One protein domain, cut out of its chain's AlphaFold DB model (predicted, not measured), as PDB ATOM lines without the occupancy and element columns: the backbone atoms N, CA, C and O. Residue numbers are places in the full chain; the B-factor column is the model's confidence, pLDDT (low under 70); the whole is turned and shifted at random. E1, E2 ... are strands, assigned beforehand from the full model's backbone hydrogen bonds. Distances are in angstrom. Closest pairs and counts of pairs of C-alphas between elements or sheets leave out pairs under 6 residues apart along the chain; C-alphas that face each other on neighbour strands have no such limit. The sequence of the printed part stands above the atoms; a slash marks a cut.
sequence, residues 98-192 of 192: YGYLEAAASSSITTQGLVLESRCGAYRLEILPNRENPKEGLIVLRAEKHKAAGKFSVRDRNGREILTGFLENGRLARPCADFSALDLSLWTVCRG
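What this domain is: This is residues 98 to 192 of the 192 residues of an uncharacterized protein of Proteobacteria bacterium (UniProt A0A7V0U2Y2). Two four-stranded sheets lie face to face as a sandwich, their strands crossed at 55 degrees, and the sheets come together at both edges, where E1 meets E2 and E6 meets E7. The sheet E1 E8 E5 E6 curls by 60 degrees from edge to edge and the sheet E2 E3 E4 E7 by 7 degrees, while a long loop, residues 101 to 113, leads from the one sheet to the other. The printed part has 95 residues with no named helix and eight named strands, E1 to E8 along the chain; both sheets, in the orders just given, are antiparallel throughout. The class is all strand, though under half of the residues, 44 of 95, are in named elements. The whole is compact, with a radius of gyration of the C-alphas of 12.8 A and spans of 34 by 27 by 22 A.

How they stand to each other: Begin at the first printed residue with E1, residues 98 to 100, an edge strand. Beside it look for E8, residues 186 to 191, antiparallel at 154 degrees, where N 99 and O 187 are 3.2 A apart, within hydrogen-bond range. The pairing of E8 is staggered: its residues 186 to 188 pair with E1, and its residues 188 to 191 with E5, residues 151 to 155. Between E8 and E5, N 190 and O 153 are within hydrogen-bond range at 2.8 A. E5 forms a hairpin with the other edge strand, E6, residues 161 to 166, and there N 152 and O 165 are 2.8 A apart. Now turn to the second sheet, which starts at its edge strand E2, residues 114 to 117. E2 forms a hairpin with E3, residues 123 to 129, and N 116 and O 125 are within hydrogen-bond range at 2.8 A. E3 forms a hairpin with E4, residues 137 to 143, where N 126 and O 140 are 2.8 A apart. E2, E3 and E4 are a meander, each strand the antiparallel neighbour of the one before. On the other side of E4 find the edge strand E7, residues 171 to 176, with N 141 and O 172 at 2.8 A. In the sandwich, two sheets face to face, the facing parts are 9.4 A apart centre to centre and their best planes differ by 8 degrees. The closest C-alphas of E1 and E2 are those of Gly 99 and Glu 117, 5.3 A apart; those of E6 and E7 are Leu 163 and Arg 174, 6.4 A apart. E3 and E8 are near each other, with 5 pairs of C-alphas within 10 A, while E4 and E8 are apart.

Where its parts are: Find C-alpha 98 at (119.027, 6.601, 307.231), where E1 begins. E2 begins at C-alpha 114, (105.751, 15.258, 306.323), and is 10.1 A long from first to last C-alpha. E3 and E4 have 7 residues each and measure 19.7 A and 20.0 A. E5 measures 13.6 A, E6 14.2 A and E7 16.1 A. E8 runs 17.0 A and ends at C-alpha 191, (128.623, 15.020, 304.986).

The domain as a whole: The two C-alphas farthest apart are those of Ser 107 and Gly 192, at 38.3 A. The printed part has no cut, and it ends at residue 192, the chain's last residue. The link from E1 to E2 is long, with 13 residues, and its C-alphas lie 10 to 22 A from the mean of all C-alphas. The mean pLDDT of the printed part is 77.4, and this model's confidence is under 70 at residues 98 to 113 and 145 to 148.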
ATOM      1  N   TYR A  98     120.044   7.102 308.172       43.94
ATOM      2  CA  TYR A  98     119.027   6.601 307.231       43.94
ATOM      3  C   TYR A  98     117.646   6.862 307.805       43.94
ATOM      4  O   TYR A  98     117.449   6.487 308.949       43.94
ATOM      5  N   GLY A  99     116.690   7.451 307.096       46.88
ATOM      6  CA  GLY A  99     115.328   7.580 307.634       46.88
ATOM      7  C   GLY A  99     114.282   6.816 306.834       46.88
ATOM      8  O   GLY A  99     114.455   6.576 305.639       46.88
ATOM      9  N   TYR A 100     113.206   6.435 307.521       46.56
ATOM     10  CA  TYR A 100     112.049   5.743 306.950       46.56
ATOM     11  C   TYR A 100     110.881   6.716 306.767       46.56
ATOM     12  O   TYR A 100     110.748   7.689 307.515       46.56
ATOM     13  N   LEU A 101     110.043   6.462 305.759       39.06
ATOM     14  CA  LEU A 101     108.883   7.293 305.451       39.06
ATOM     15  C   LEU A 101     107.706   6.971 306.389       39.06
ATOM     16  O   LEU A 101     107.129   5.892 306.294       39.06
ATOM     17  N   GLU A 102     107.318   7.908 307.257       40.97
ATOM     18  CA  GLU A 102     106.083   7.827 308.051       40.97
ATOM     19  C   GLU A 102     105.113   8.931 307.605       40.97
ATOM     20  O   GLU A 102     105.368  10.115 307.820       40.97
ATOM     21  N   ALA A 103     103.981   8.569 306.993       39.78
ATOM     22  CA  ALA A 103     102.880   9.509 306.789       39.78
ATOM     23  C   ALA A 103     102.209   9.776 308.148       39.78
ATOM     24  O   ALA A 103     101.581   8.893 308.728       39.78
ATOM     25  N   ALA A 104     102.392  10.980 308.690       40.06
ATOM     26  CA  ALA A 104     101.898  11.331 310.015       40.06
ATOM     27  C   ALA A 104     100.365  11.461 310.035       40.06
ATOM     28  O   ALA A 104      99.800  12.440 309.550       40.06
ATOM     29  N   ALA A 105      99.698  10.504 310.675       34.00
ATOM     30  CA  ALA A 105      98.369  10.683 311.241       34.00
ATOM     31  C   ALA A 105      98.491  11.482 312.544       34.00
ATOM     32  O   ALA A 105      98.734  10.920 313.612       34.00
ATOM     33  N   SER A 106      98.371  12.805 312.466       36.53
ATOM     34  CA  SER A 106      98.309  13.666 313.645       36.53
ATOM     35  C   SER A 106      96.910  14.256 313.809       36.53
ATOM     36  O   SER A 106      96.230  14.618 312.850       36.53
ATOM     37  N   SER A 107      96.467  14.365 315.057       37.50
ATOM     38  CA  SER A 107      95.149  14.878 315.443       37.50
ATOM     39  C   SER A 107      95.048  16.413 315.435       37.50
ATOM     40  O   SER A 107      94.078  16.966 315.951       37.50
ATOM     41  N   SER A 108      96.014  17.129 314.847       37.53
ATOM     42  CA  SER A 108      96.004  18.593 314.743       37.53
ATOM     43  C   SER A 108      96.100  19.047 313.286       37.53
ATOM     44  O   SER A 108      97.169  19.240 312.709       37.53
ATOM     45  N   ILE A 109      94.926  19.246 312.688       46.06
ATOM     46  CA  ILE A 109      94.757  19.779 311.336       46.06
ATOM     47  C   ILE A 109      95.134  21.264 311.348       46.06
ATOM     48  O   ILE A 109      94.320  22.134 311.632       46.06
ATOM     49  N   THR A 110      96.398  21.558 311.062       43.19
ATOM     50  CA  THR A 110      96.846  22.815 310.440       43.19
ATOM     51  C   THR A 110      98.217  22.571 309.811       43.19
ATOM     52  O   THR A 110      99.247  22.698 310.460       43.19
ATOM     53  N   THR A 111      98.233  22.204 308.524       48.22
ATOM     54  CA  THR A 111      99.438  22.195 307.665       48.22
ATOM     55  C   THR A 111     100.687  21.556 308.269       48.22
ATOM     56  O   THR A 111     101.727  22.202 308.380       48.22
ATOM     57  N   GLN A 112     100.597  20.290 308.666       55.91
ATOM     58  CA  GLN A 112     101.786  19.570 309.097       55.91
ATOM     59  C   GLN A 112     102.526  19.038 307.882       55.91
ATOM     60  O   GLN A 112     101.983  18.269 307.092       55.91
ATOM     61  N   GLY A 113     103.764  19.494 307.721       63.44
ATOM     62  CA  GLY A 113     104.681  18.867 306.791       63.44
ATOM     63  C   GLY A 113     104.903  17.398 307.128       63.44
ATOM     64  O   GLY A 113     104.777  16.990 308.284       63.44
ATOM     65  N   LEU A 114     105.265  16.613 306.117       79.00
ATOM     66  CA  LEU A 114     105.751  15.258 306.323       79.00
ATOM     67  C   LEU A 114     107.061  15.334 307.102       79.00
ATOM     68  O   LEU A 114     107.970  16.061 306.710       79.00
ATOM     69  N   VAL A 115     107.166  14.583 308.188       84.00
ATOM     70  CA  VAL A 115     108.377  14.517 309.000       84.00
ATOM     71  C   VAL A 115     108.947  13.116 308.916       84.00
ATOM     72  O   VAL A 115     108.270  12.161 309.277       84.00
ATOM     73  N   LEU A 116     110.212  13.014 308.526       82.94
ATOM     74  CA  LEU A 116     110.963  11.771 308.469       82.94
ATOM     75  C   LEU A 116     112.153  11.859 309.421       82.94
ATOM     76  O   LEU A 116     112.989  12.756 309.312       82.94
ATOM     77  N   GLU A 117     112.248  10.929 310.359       85.38
ATOM     78  CA  GLU A 117     113.366  10.865 311.299       85.38
ATOM     79  C   GLU A 117     114.437   9.900 310.792       85.38
ATOM     80  O   GLU A 117     114.140   8.859 310.205       85.38
ATOM     81  N   SER A 118     115.705  10.255 311.000       82.69
ATOM     82  CA  SER A 118     116.808   9.327 310.746       82.69
ATOM     83  C   SER A 118     116.908   8.292 311.868       82.69
ATOM     84  O   SER A 118     116.653   8.577 313.033       82.69
ATOM     85  N   ARG A 119     117.377   7.095 311.532       76.19
ATOM     86  CA  ARG A 119     117.578   5.932 312.399       76.19
ATOM     87  C   ARG A 119     118.570   6.218 313.521       76.19
ATOM     88  O   ARG A 119     118.401   5.718 314.625       76.19
ATOM     89  N   CYS A 120     119.583   7.044 313.264       74.94
ATOM     90  CA  CYS A 120     120.515   7.500 314.297       74.94
ATOM     91  C   CYS A 120     119.904   8.580 315.219       74.94
ATOM     92  O   CYS A 120     120.491   8.942 316.243       74.94
ATOM     93  N   GLY A 121     118.734   9.123 314.866       77.56
ATOM     94  CA  GLY A 121     118.052  10.204 315.577       77.56
ATOM     95  C   GLY A 121     118.845  11.512 315.619       77.56
ATOM     96  O   GLY A 121     118.576  12.358 316.470       77.56
ATOM     97  N   ALA A 122     119.863  11.662 314.766       83.38
ATOM     98  CA  ALA A 122     120.670  12.878 314.684       83.38
ATOM     99  C   ALA A 122     120.049  13.909 313.734       83.38
ATOM    100  O   ALA A 122     120.230  15.109 313.938       83.38
ATOM    101  N   TYR A 123     119.295  13.438 312.739       88.56
ATOM    102  CA  TYR A 123     118.709  14.248 311.677       88.56
ATOM    103  C   TYR A 123     117.206  14.014 311.523       88.56
ATOM    104  O   TYR A 123     116.716  12.895 311.710       88.56
ATOM    105  N   ARG A 124     116.506  15.062 311.098       89.81
ATOM    106  CA  ARG A 124     115.082  15.087 310.770       89.81
ATOM    107  C   ARG A 124     114.896  15.769 309.417       89.81
ATOM    108  O   ARG A 124     115.413  16.863 309.213       89.81
ATOM    109  N   LEU A 125     114.186  15.125 308.502       89.56
ATOM    110  CA  LEU A 125     113.831  15.664 307.195       89.56
ATOM    111  C   LEU A 125     112.350  16.056 307.212       89.56
ATOM    112  O   LEU A 125     111.488  15.227 307.474       89.56
ATOM    113  N   GLU A 126     112.048  17.321 306.958       90.06
ATOM    114  CA  GLU A 126     110.695  17.868 306.917       90.06
ATOM    115  C   GLU A 126     110.349  18.239 305.463       90.06
ATOM    116  O   GLU A 126     111.144  18.882 304.777       90.06
ATOM    117  N   ILE A 127     109.165  17.863 304.986       88.62
ATOM    118  CA  ILE A 127     108.612  18.277 303.692       88.62
ATOM    119  C   ILE A 127     107.385  19.116 303.975       88.62
ATOM    120  O   ILE A 127     106.430  18.628 304.563       88.62
ATOM    121  N   LEU A 128     107.394  20.368 303.548       86.88
ATOM    122  CA  LEU A 128     106.341  21.340 303.794       86.88
ATOM    123  C   LEU A 128     105.680  21.676 302.451       86.88
ATOM    124  O   LEU A 128     106.210  22.524 301.727       86.88
ATOM    125  N   PRO A 129     104.567  21.015 302.078       81.75
ATOM    126  CA  PRO A 129     103.887  21.299 300.820       81.75
ATOM    127  C   PRO A 129     103.319  22.716 300.782       81.75
ATOM    128  O   PRO A 129     102.829  23.233 301.791       81.75
ATOM    129  N   ASN A 130     103.350  23.339 299.606       76.88
ATOM    130  CA  ASN A 130     102.631  24.579 299.361       76.88
ATOM    131  C   ASN A 130     101.117  24.309 299.460       76.88
ATOM    132  O   ASN A 130     100.609  23.306 298.958       76.88
ATOM    133  N   ARG A 131     100.387  25.217 300.118       75.56
ATOM    134  CA  ARG A 131      98.927  25.133 300.277       75.56
ATOM    135  C   ARG A 131      98.191  25.233 298.943       75.56
ATOM    136  O   ARG A 131      97.135  24.629 298.798       75.56
ATOM    137  N   GLU A 132      98.731  26.004 298.004       75.56
ATOM    138  CA  GLU A 132      98.107  26.237 296.698       75.56
ATOM    139  C   GLU A 132      98.448  25.131 295.693       75.56
ATOM    140  O   GLU A 132      97.609  24.749 294.880       75.56
ATOM    141  N   ASN A 133      99.659  24.574 295.784       75.44
ATOM    142  CA  ASN A 133     100.123  23.488 294.930       75.44
ATOM    143  C   ASN A 133     100.863  22.422 295.762       75.44
ATOM    144  O   ASN A 133     102.062  22.548 295.999       75.44
ATOM    145  N   PRO A 134     100.193  21.331 296.173       76.38
ATOM    146  CA  PRO A 134     100.806  20.305 297.019       76.38
ATOM    147  C   PRO A 134     101.979  19.544 296.384       76.38
ATOM    148  O   PRO A 134     102.654  18.792 297.083       76.38
ATOM    149  N   LYS A 135     102.215  19.693 295.071       79.50
ATOM    150  CA  LYS A 135     103.354  19.070 294.379       79.50
ATOM    151  C   LYS A 135     104.664  19.817 294.601       79.50
ATOM    152  O   LYS A 135     105.718  19.235 294.391       79.50
ATOM    153  N   GLU A 136     104.611  21.069 295.025       85.19
ATOM    154  CA  GLU A 136     105.784  21.885 295.325       85.19
ATOM    155  C   GLU A 136     105.798  22.269 296.805       85.19
ATOM    156  O   GLU A 136     104.803  22.143 297.520       85.19
ATOM    157  N   GLY A 137     106.930  22.767 297.285       88.56
ATOM    158  CA  GLY A 137     107.039  23.247 298.654       88.56
ATOM    159  C   GLY A 137     108.478  23.373 299.111       88.56
ATOM    160  O   GLY A 137     109.368  23.694 298.324       88.56
ATOM    161  N   LEU A 138     108.714  23.126 300.394       89.19
ATOM    162  CA  LEU A 138     110.029  23.247 301.016       89.19
ATOM    163  C   LEU A 138     110.477  21.905 301.591       89.19
ATOM    164  O   LEU A 138     109.713  21.244 302.285       89.19
ATOM    165  N   ILE A 139     111.726  21.522 301.336       91.88
ATOM    166  CA  ILE A 139     112.386  20.398 302.007       91.88
ATOM    167  C   ILE A 139     113.381  20.981 303.002       91.88
ATOM    168  O   ILE A 139     114.179  21.843 302.631       91.88
ATOM    169  N   VAL A 140     113.344  20.520 304.249       91.88
ATOM    170  CA  VAL A 140     114.192  21.004 305.343       91.88
ATOM    171  C   VAL A 140     114.889  19.827 306.011       91.88
ATOM    172  O   VAL A 140     114.235  18.929 306.516       91.88
ATOM    173  N   LEU A 141     116.216  19.842 306.067       92.06
ATOM    174  CA  LEU A 141     116.999  18.986 306.949       92.06
ATOM    175  C   LEU A 141     117.295  19.744 308.241       92.06
ATOM    176  O   LEU A 141     117.789  20.872 308.209       92.06
ATOM    177  N   ARG A 142     117.040  19.108 309.378       90.25
ATOM    178  CA  ARG A 142     117.341  19.615 310.713       90.25
ATOM    179  C   ARG A 142     118.236  18.626 311.459       90.25
ATOM    180  O   ARG A 142     117.992  17.427 311.415       90.25
ATOM    181  N   ALA A 143     119.248  19.125 312.158       89.69
ATOM    182  CA  ALA A 143     120.043  18.360 313.110       89.69
ATOM    183  C   ALA A 143     119.471  18.550 314.527       89.69
ATOM    184  O   ALA A 143     119.340  19.681 314.993       89.69
ATOM    185  N   GLU A 144     119.115  17.455 315.201       80.50
ATOM    186  CA  GLU A 144     118.443  17.477 316.515       80.50
ATOM    187  C   GLU A 144     119.441  17.420 317.683       80.50
ATOM    188  O   GLU A 144     119.275  18.100 318.692       80.50
ATOM    189  N   LYS A 145     120.509  16.622 317.554       65.62
ATOM    190  CA  LYS A 145     121.428  16.322 318.673       65.62
ATOM    191  C   LYS A 145     122.768  17.055 318.613       65.62
ATOM    192  O   LYS A 145     123.461  17.148 319.623       65.62
ATOM    193  N   HIS A 146     123.134  17.607 317.458       58.31
ATOM    194  CA  HIS A 146     124.424  18.259 317.258       58.31
ATOM    195  C   HIS A 146     124.259  19.619 316.583       58.31
ATOM    196  O   HIS A 146     123.486  19.763 315.636       58.31
ATOM    197  N   LYS A 147     125.069  20.604 317.003       62.28
ATOM    198  CA  LYS A 147     125.411  21.763 316.162       62.28
ATOM    199  C   LYS A 147     126.295  21.269 315.014       62.28
ATOM    200  O   LYS A 147     127.498  21.516 314.994       62.28
ATOM    201  N   ALA A 148     125.714  20.482 314.118       64.44
ATOM    202  CA  ALA A 148     126.367  20.063 312.898       64.44
ATOM    203  C   ALA A 148     126.588  21.324 312.055       64.44
ATOM    204  O   ALA A 148     125.648  22.055 311.757       64.44
ATOM    205  N   ALA A 149     127.846  21.618 311.753       71.94
ATOM    206  CA  ALA A 149     128.247  22.707 310.879       71.94
ATOM    207  C   ALA A 149     129.132  22.107 309.791       71.94
ATOM    208  O   ALA A 149     130.032  21.311 310.078       71.94
ATOM    209  N   GLY A 150     128.842  22.447 308.543       83.44
ATOM    210  CA  GLY A 150     129.526  21.881 307.389       83.44
ATOM    211  C   GLY A 150     128.596  21.741 306.200       83.44
ATOM    212  O   GLY A 150     127.424  22.126 306.262       83.44
ATOM    213  N   LYS A 151     129.140  21.197 305.116       89.81
ATOM    214  CA  LYS A 151     128.383  20.910 303.910       89.81
ATOM    215  C   LYS A 151     127.706  19.551 304.055       89.81
ATOM    216  O   LYS A 151     128.343  18.562 304.407       89.81
ATOM    217  N   PHE A 152     126.412  19.523 303.786       91.69
ATOM    218  CA  PHE A 152     125.595  18.323 303.820       91.69
ATOM    219  C   PHE A 152     124.864  18.167 302.497       91.69
ATOM    220  O   PHE A 152     124.458  19.151 301.876       91.69
ATOM    221  N   SER A 153     124.659  16.919 302.099       93.75
ATOM    222  CA  SER A 153     123.743  16.553 301.029       93.75
ATOM    223  C   SER A 153     122.779  15.488 301.526       93.75
ATOM    224  O   SER A 153     123.177  14.594 302.269       93.75
ATOM    225  N   VAL A 154     121.530  15.554 301.089       91.88
ATOM    226  CA  VAL A 154     120.537  14.506 301.301       91.88
ATOM    227  C   VAL A 154     120.235  13.861 299.964       91.88
ATOM    228  O   VAL A 154     120.055  14.562 298.962       91.88
ATOM    229  N   ARG A 155     120.169  12.533 299.950       91.88
ATOM    230  CA  ARG A 155     119.827  11.738 298.771       91.88
ATOM    231  C   ARG A 155     118.587  10.897 299.026       91.88
ATOM    232  O   ARG A 155     118.355  10.479 300.158       91.88
ATOM    233  N   ASP A 156     117.807  10.687 297.976       88.88
ATOM    234  CA  ASP A 156     116.681   9.755 297.972       88.88
ATOM    235  C   ASP A 156     117.152   8.304 297.757       88.88
ATOM    236  O   ASP A 156     118.354   8.039 297.629       88.88
ATOM    237  N   ARG A 157     116.208   7.358 297.680       83.31
ATOM    238  CA  ARG A 157     116.502   5.930 297.484       83.31
ATOM    239  C   ARG A 157     117.301   5.639 296.214       83.31
ATOM    240  O   ARG A 157     118.085   4.694 296.188       83.31
ATOM    241  N   ASN A 158     117.112   6.438 295.171       84.06
ATOM    242  CA  ASN A 158     117.777   6.273 293.881       84.06
ATOM    243  C   ASN A 158     119.143   6.981 293.837       84.06
ATOM    244  O   ASN A 158     119.769   7.058 292.780       84.06
ATOM    245  N   GLY A 159     119.605   7.526 294.967       82.81
ATOM    246  CA  GLY A 159     120.842   8.293 295.059       82.81
ATOM    247  C   GLY A 159     120.729   9.709 294.491       82.81
ATOM    248  O   GLY A 159     121.740  10.408 294.396       82.81
ATOM    249  N   ARG A 160     119.525  10.165 294.124       87.62
ATOM    250  CA  ARG A 160     119.304  11.512 293.599       87.62
ATOM    251  C   ARG A 160     119.424  12.523 294.728       87.62
ATOM    252  O   ARG A 160     118.816  12.372 295.782       87.62
ATOM    253  N   GLU A 161     120.172  13.596 294.493       91.81
ATOM    254  CA  GLU A 161     120.340  14.659 295.482       91.81
ATOM    255  C   GLU A 161     119.061  15.510 295.624       91.81
ATOM    256  O   GLU A 161     118.634  16.215 294.700       91.81
ATOM    257  N   ILE A 162     118.451  15.462 296.809       91.50
ATOM    258  CA  ILE A 162     117.211  16.180 297.139       91.50
ATOM    259  C   ILE A 162     117.464  17.482 297.898       91.50
ATOM    260  O   ILE A 162     116.614  18.370 297.905       91.50
ATOM    261  N   LEU A 163     118.629  17.615 298.523       92.50
ATOM    262  CA  LEU A 163     119.027  18.780 299.300       92.50
ATOM    263  C   LEU A 163     120.553  18.838 299.326       92.50
ATOM    264  O   LEU A 163     121.189  17.808 299.513       92.50
ATOM    265  N   THR A 164     121.147  20.015 299.167       93.94
ATOM    266  CA  THR A 164     122.596  20.197 299.307       93.94
ATOM    267  C   THR A 164     122.886  21.608 299.773       93.94
ATOM    268  O   THR A 164     122.183  22.542 299.383       93.94
ATOM    269  N   GLY A 165     123.888  21.774 300.624       92.31
ATOM    270  CA  GLY A 165     124.290  23.088 301.105       92.31
ATOM    271  C   GLY A 165     124.959  23.046 302.466       92.31
ATOM    272  O   GLY A 165     125.262  21.983 303.003       92.31
ATOM    273  N   PHE A 166     125.208  24.229 303.015       89.62
ATOM    274  CA  PHE A 166     125.740  24.365 304.363       89.62
ATOM    275  C   PHE A 166     124.612  24.302 305.381       89.62
ATOM    276  O   PHE A 166     123.599  24.985 305.249       89.62
ATOM    277  N   LEU A 167     124.793  23.467 306.398       85.94
ATOM    278  CA  LEU A 167     123.853  23.368 307.500       85.94
ATOM    279  C   LEU A 167     124.153  24.494 308.499       85.94
ATOM    280  O   LEU A 167     125.141  24.448 309.233       85.94
ATOM    281  N   GLU A 168     123.314  25.525 308.493       79.81
ATOM    282  CA  GLU A 168     123.454  26.714 309.333       79.81
ATOM    283  C   GLU A 168     122.500  26.621 310.522       79.81
ATOM    284  O   GLU A 168     121.307  26.364 310.371       79.81
ATOM    285  N   ASN A 169     123.012  26.816 311.741       80.56
ATOM    286  CA  ASN A 169     122.220  26.707 312.975       80.56
ATOM    287  C   ASN A 169     121.443  25.383 313.100       80.56
ATOM    288  O   ASN A 169     120.334  25.349 313.636       80.56
ATOM    289  N   GLY A 170     122.012  24.286 312.592       83.38
ATOM    290  CA  GLY A 170     121.346  22.990 312.626       83.38
ATOM    291  C   GLY A 170     120.284  22.805 311.540       83.38
ATOM    292  O   GLY A 170     119.518  21.856 311.644       83.38
ATOM    293  N   ARG A 171     120.172  23.693 310.539       88.75
ATOM    294  CA  ARG A 171     119.135  23.620 309.498       88.75
ATOM    295  C   ARG A 171     119.686  23.861 308.096       88.75
ATOM    296  O   ARG A 171     120.569  24.684 307.889       88.75
ATOM    297  N   LEU A 172     119.112  23.163 307.125       90.69
ATOM    298  CA  LEU A 172     119.333  23.355 305.695       90.69
ATOM    299  C   LEU A 172     117.981  23.219 304.995       90.69
ATOM    300  O   LEU A 172     117.261  22.265 305.263       90.69
ATOM    301  N   ALA A 173     117.620  24.150 304.118       92.12
ATOM    302  CA  ALA A 173     116.327  24.131 303.438       92.12
ATOM    303  C   ALA A 173     116.465  24.451 301.949       92.12
ATOM    304  O   ALA A 173     117.307  25.260 301.562       92.12
ATOM    305  N   ARG A 174     115.619  23.840 301.113       92.38
ATOM    306  CA  ARG A 174     115.553  24.112 299.672       92.38
ATOM    307  C   ARG A 174     114.111  24.040 299.175       92.38
ATOM    308  O   ARG A 174     113.406  23.092 299.533       92.38
ATOM    309  N   PRO A 175     113.668  24.981 298.324       90.44
ATOM    310  CA  PRO A 175     112.410  24.822 297.614       90.44
ATOM    311  C   PRO A 175     112.479  23.613 296.671       90.44
ATOM    312  O   PRO A 175     113.518  23.310 296.078       90.44
ATOM    313  N   CYS A 176     111.367  22.910 296.527       90.06
ATOM    314  CA  CYS A 176     111.210  21.796 295.609       90.06
ATOM    315  C   CYS A 176     110.008  22.083 294.713       90.06
ATOM    316  O   CYS A 176     108.918  22.327 295.215       90.06
ATOM    317  N   ALA A 177     110.228  22.079 293.400       86.75
ATOM    318  CA  ALA A 177     109.184  22.368 292.419       86.75
ATOM    319  C   ALA A 177     108.285  21.154 292.119       86.75
ATOM    320  O   ALA A 177     107.191  21.326 291.595       86.75
ATOM    321  N   ASP A 178     108.754  19.937 292.415       87.62
ATOM    322  CA  ASP A 178     107.989  18.710 292.196       87.62
ATOM    323  C   ASP A 178     108.455  17.581 293.131       87.62
ATOM    324  O   ASP A 178     109.539  17.018 292.959       87.62
ATOM    325  N   PHE A 179     107.619  17.231 294.107       83.69
ATOM    326  CA  PHE A 179     107.831  16.101 295.010       83.69
ATOM    327  C   PHE A 179     107.586  14.747 294.341       83.69
ATOM    328  O   PHE A 179     108.103  13.743 294.822       83.69
ATOM    329  N   SER A 180     106.839  14.699 293.232       81.75
ATOM    330  CA  SER A 180     106.449  13.442 292.567       81.75
ATOM    331  C   SER A 180     107.655  12.651 292.057       81.75
ATOM    332  O   SER A 180     107.571  11.449 291.835       81.75
ATOM    333  N   ALA A 181     108.780  13.335 291.856       81.38
ATOM    334  CA  ALA A 181     110.009  12.755 291.344       81.38
ATOM    335  C   ALA A 181     110.987  12.302 292.448       81.38
ATOM    336  O   ALA A 181     112.142  12.000 292.133       81.38
ATOM    337  N   LEU A 182     110.563  12.321 293.718       85.19
ATOM    338  CA  LEU A 182     111.374  11.941 294.874       85.19
ATOM    339  C   LEU A 182     110.917  10.588 295.421       85.19
ATOM    340  O   LEU A 182     109.746  10.421 295.754       85.19
ATOM    341  N   ASP A 183     111.849   9.648 295.586       82.62
ATOM    342  CA  ASP A 183     111.575   8.389 296.288       82.62
ATOM    343  C   ASP A 183     112.162   8.426 297.702       82.62
ATOM    344  O   ASP A 183     113.307   8.044 297.948       82.62
ATOM    345  N   LEU A 184     111.351   8.902 298.645       82.56
ATOM    346  CA  LEU A 184     111.750   9.085 300.039       82.56
ATOM    347  C   LEU A 184     111.479   7.858 300.918       82.56
ATOM    348  O   LEU A 184     111.552   7.964 302.142       82.56
ATOM    349  N   SER A 185     111.188   6.694 300.318       74.31
ATOM    350  CA  SER A 185     111.064   5.427 301.060       74.31
ATOM    351  C   SER A 185     112.345   5.068 301.820       74.31
ATOM    352  O   SER A 185     112.284   4.458 302.886       74.31
ATOM    353  N   LEU A 186     113.488   5.514 301.296       77.50
ATOM    354  CA  LEU A 186     114.774   5.566 301.970       77.50
ATOM    355  C   LEU A 186     115.430   6.907 301.635       77.50
ATOM    356  O   LEU A 186     115.413   7.341 300.486       77.50
ATOM    357  N   TRP A 187     116.035   7.553 302.624       85.69
ATOM    358  CA  TRP A 187     116.872   8.728 302.397       85.69
ATOM    359  C   TRP A 187     118.139   8.653 303.235       85.69
ATOM    360  O   TRP A 187     118.169   8.014 304.290       85.69
ATOM    361  N   THR A 188     119.193   9.307 302.755       86.06
ATOM    362  CA  THR A 188     120.520   9.269 303.378       86.06
ATOM    363  C   THR A 188     121.094  10.670 303.491       86.06
ATOM    364  O   THR A 188     121.008  11.460 302.549       86.06
ATOM    365  N   VAL A 189     121.704  10.971 304.637       89.19
ATOM    366  CA  VAL A 189     122.507  12.182 304.840       89.19
ATOM    367  C   VAL A 189     123.970  11.860 304.570       89.19
ATOM    368  O   VAL A 189     124.518  10.921 305.139       89.19
ATOM    369  N   CYS A 190     124.612  12.656 303.724       87.31
ATOM    370  CA  CYS A 190     126.055  12.622 303.517       87.31
ATOM    371  C   CYS A 190     126.650  13.947 303.986       87.31
ATOM    372  O   CYS A 190     126.085  15.016 303.734       87.31
ATOM    373  N   ARG A 191     127.799  13.867 304.647       85.12
ATOM    374  CA  ARG A 191     128.623  15.020 304.986       85.12
ATOM    375  C   ARG A 191     129.750  15.097 303.959       85.12
ATOM    376  O   ARG A 191     130.232  14.054 303.532       85.12
ATOM    377  N   GLY A 192     130.109  16.300 303.531       75.88
ATOM    378  CA  GLY A 192     131.269  16.524 302.664       75.88
ATOM    379  C   GLY A 192     132.155  17.635 303.176       75.88
ATOM    380  O   GLY A 192     132.078  17.950 304.390       75.88
TER     381      GLY A 192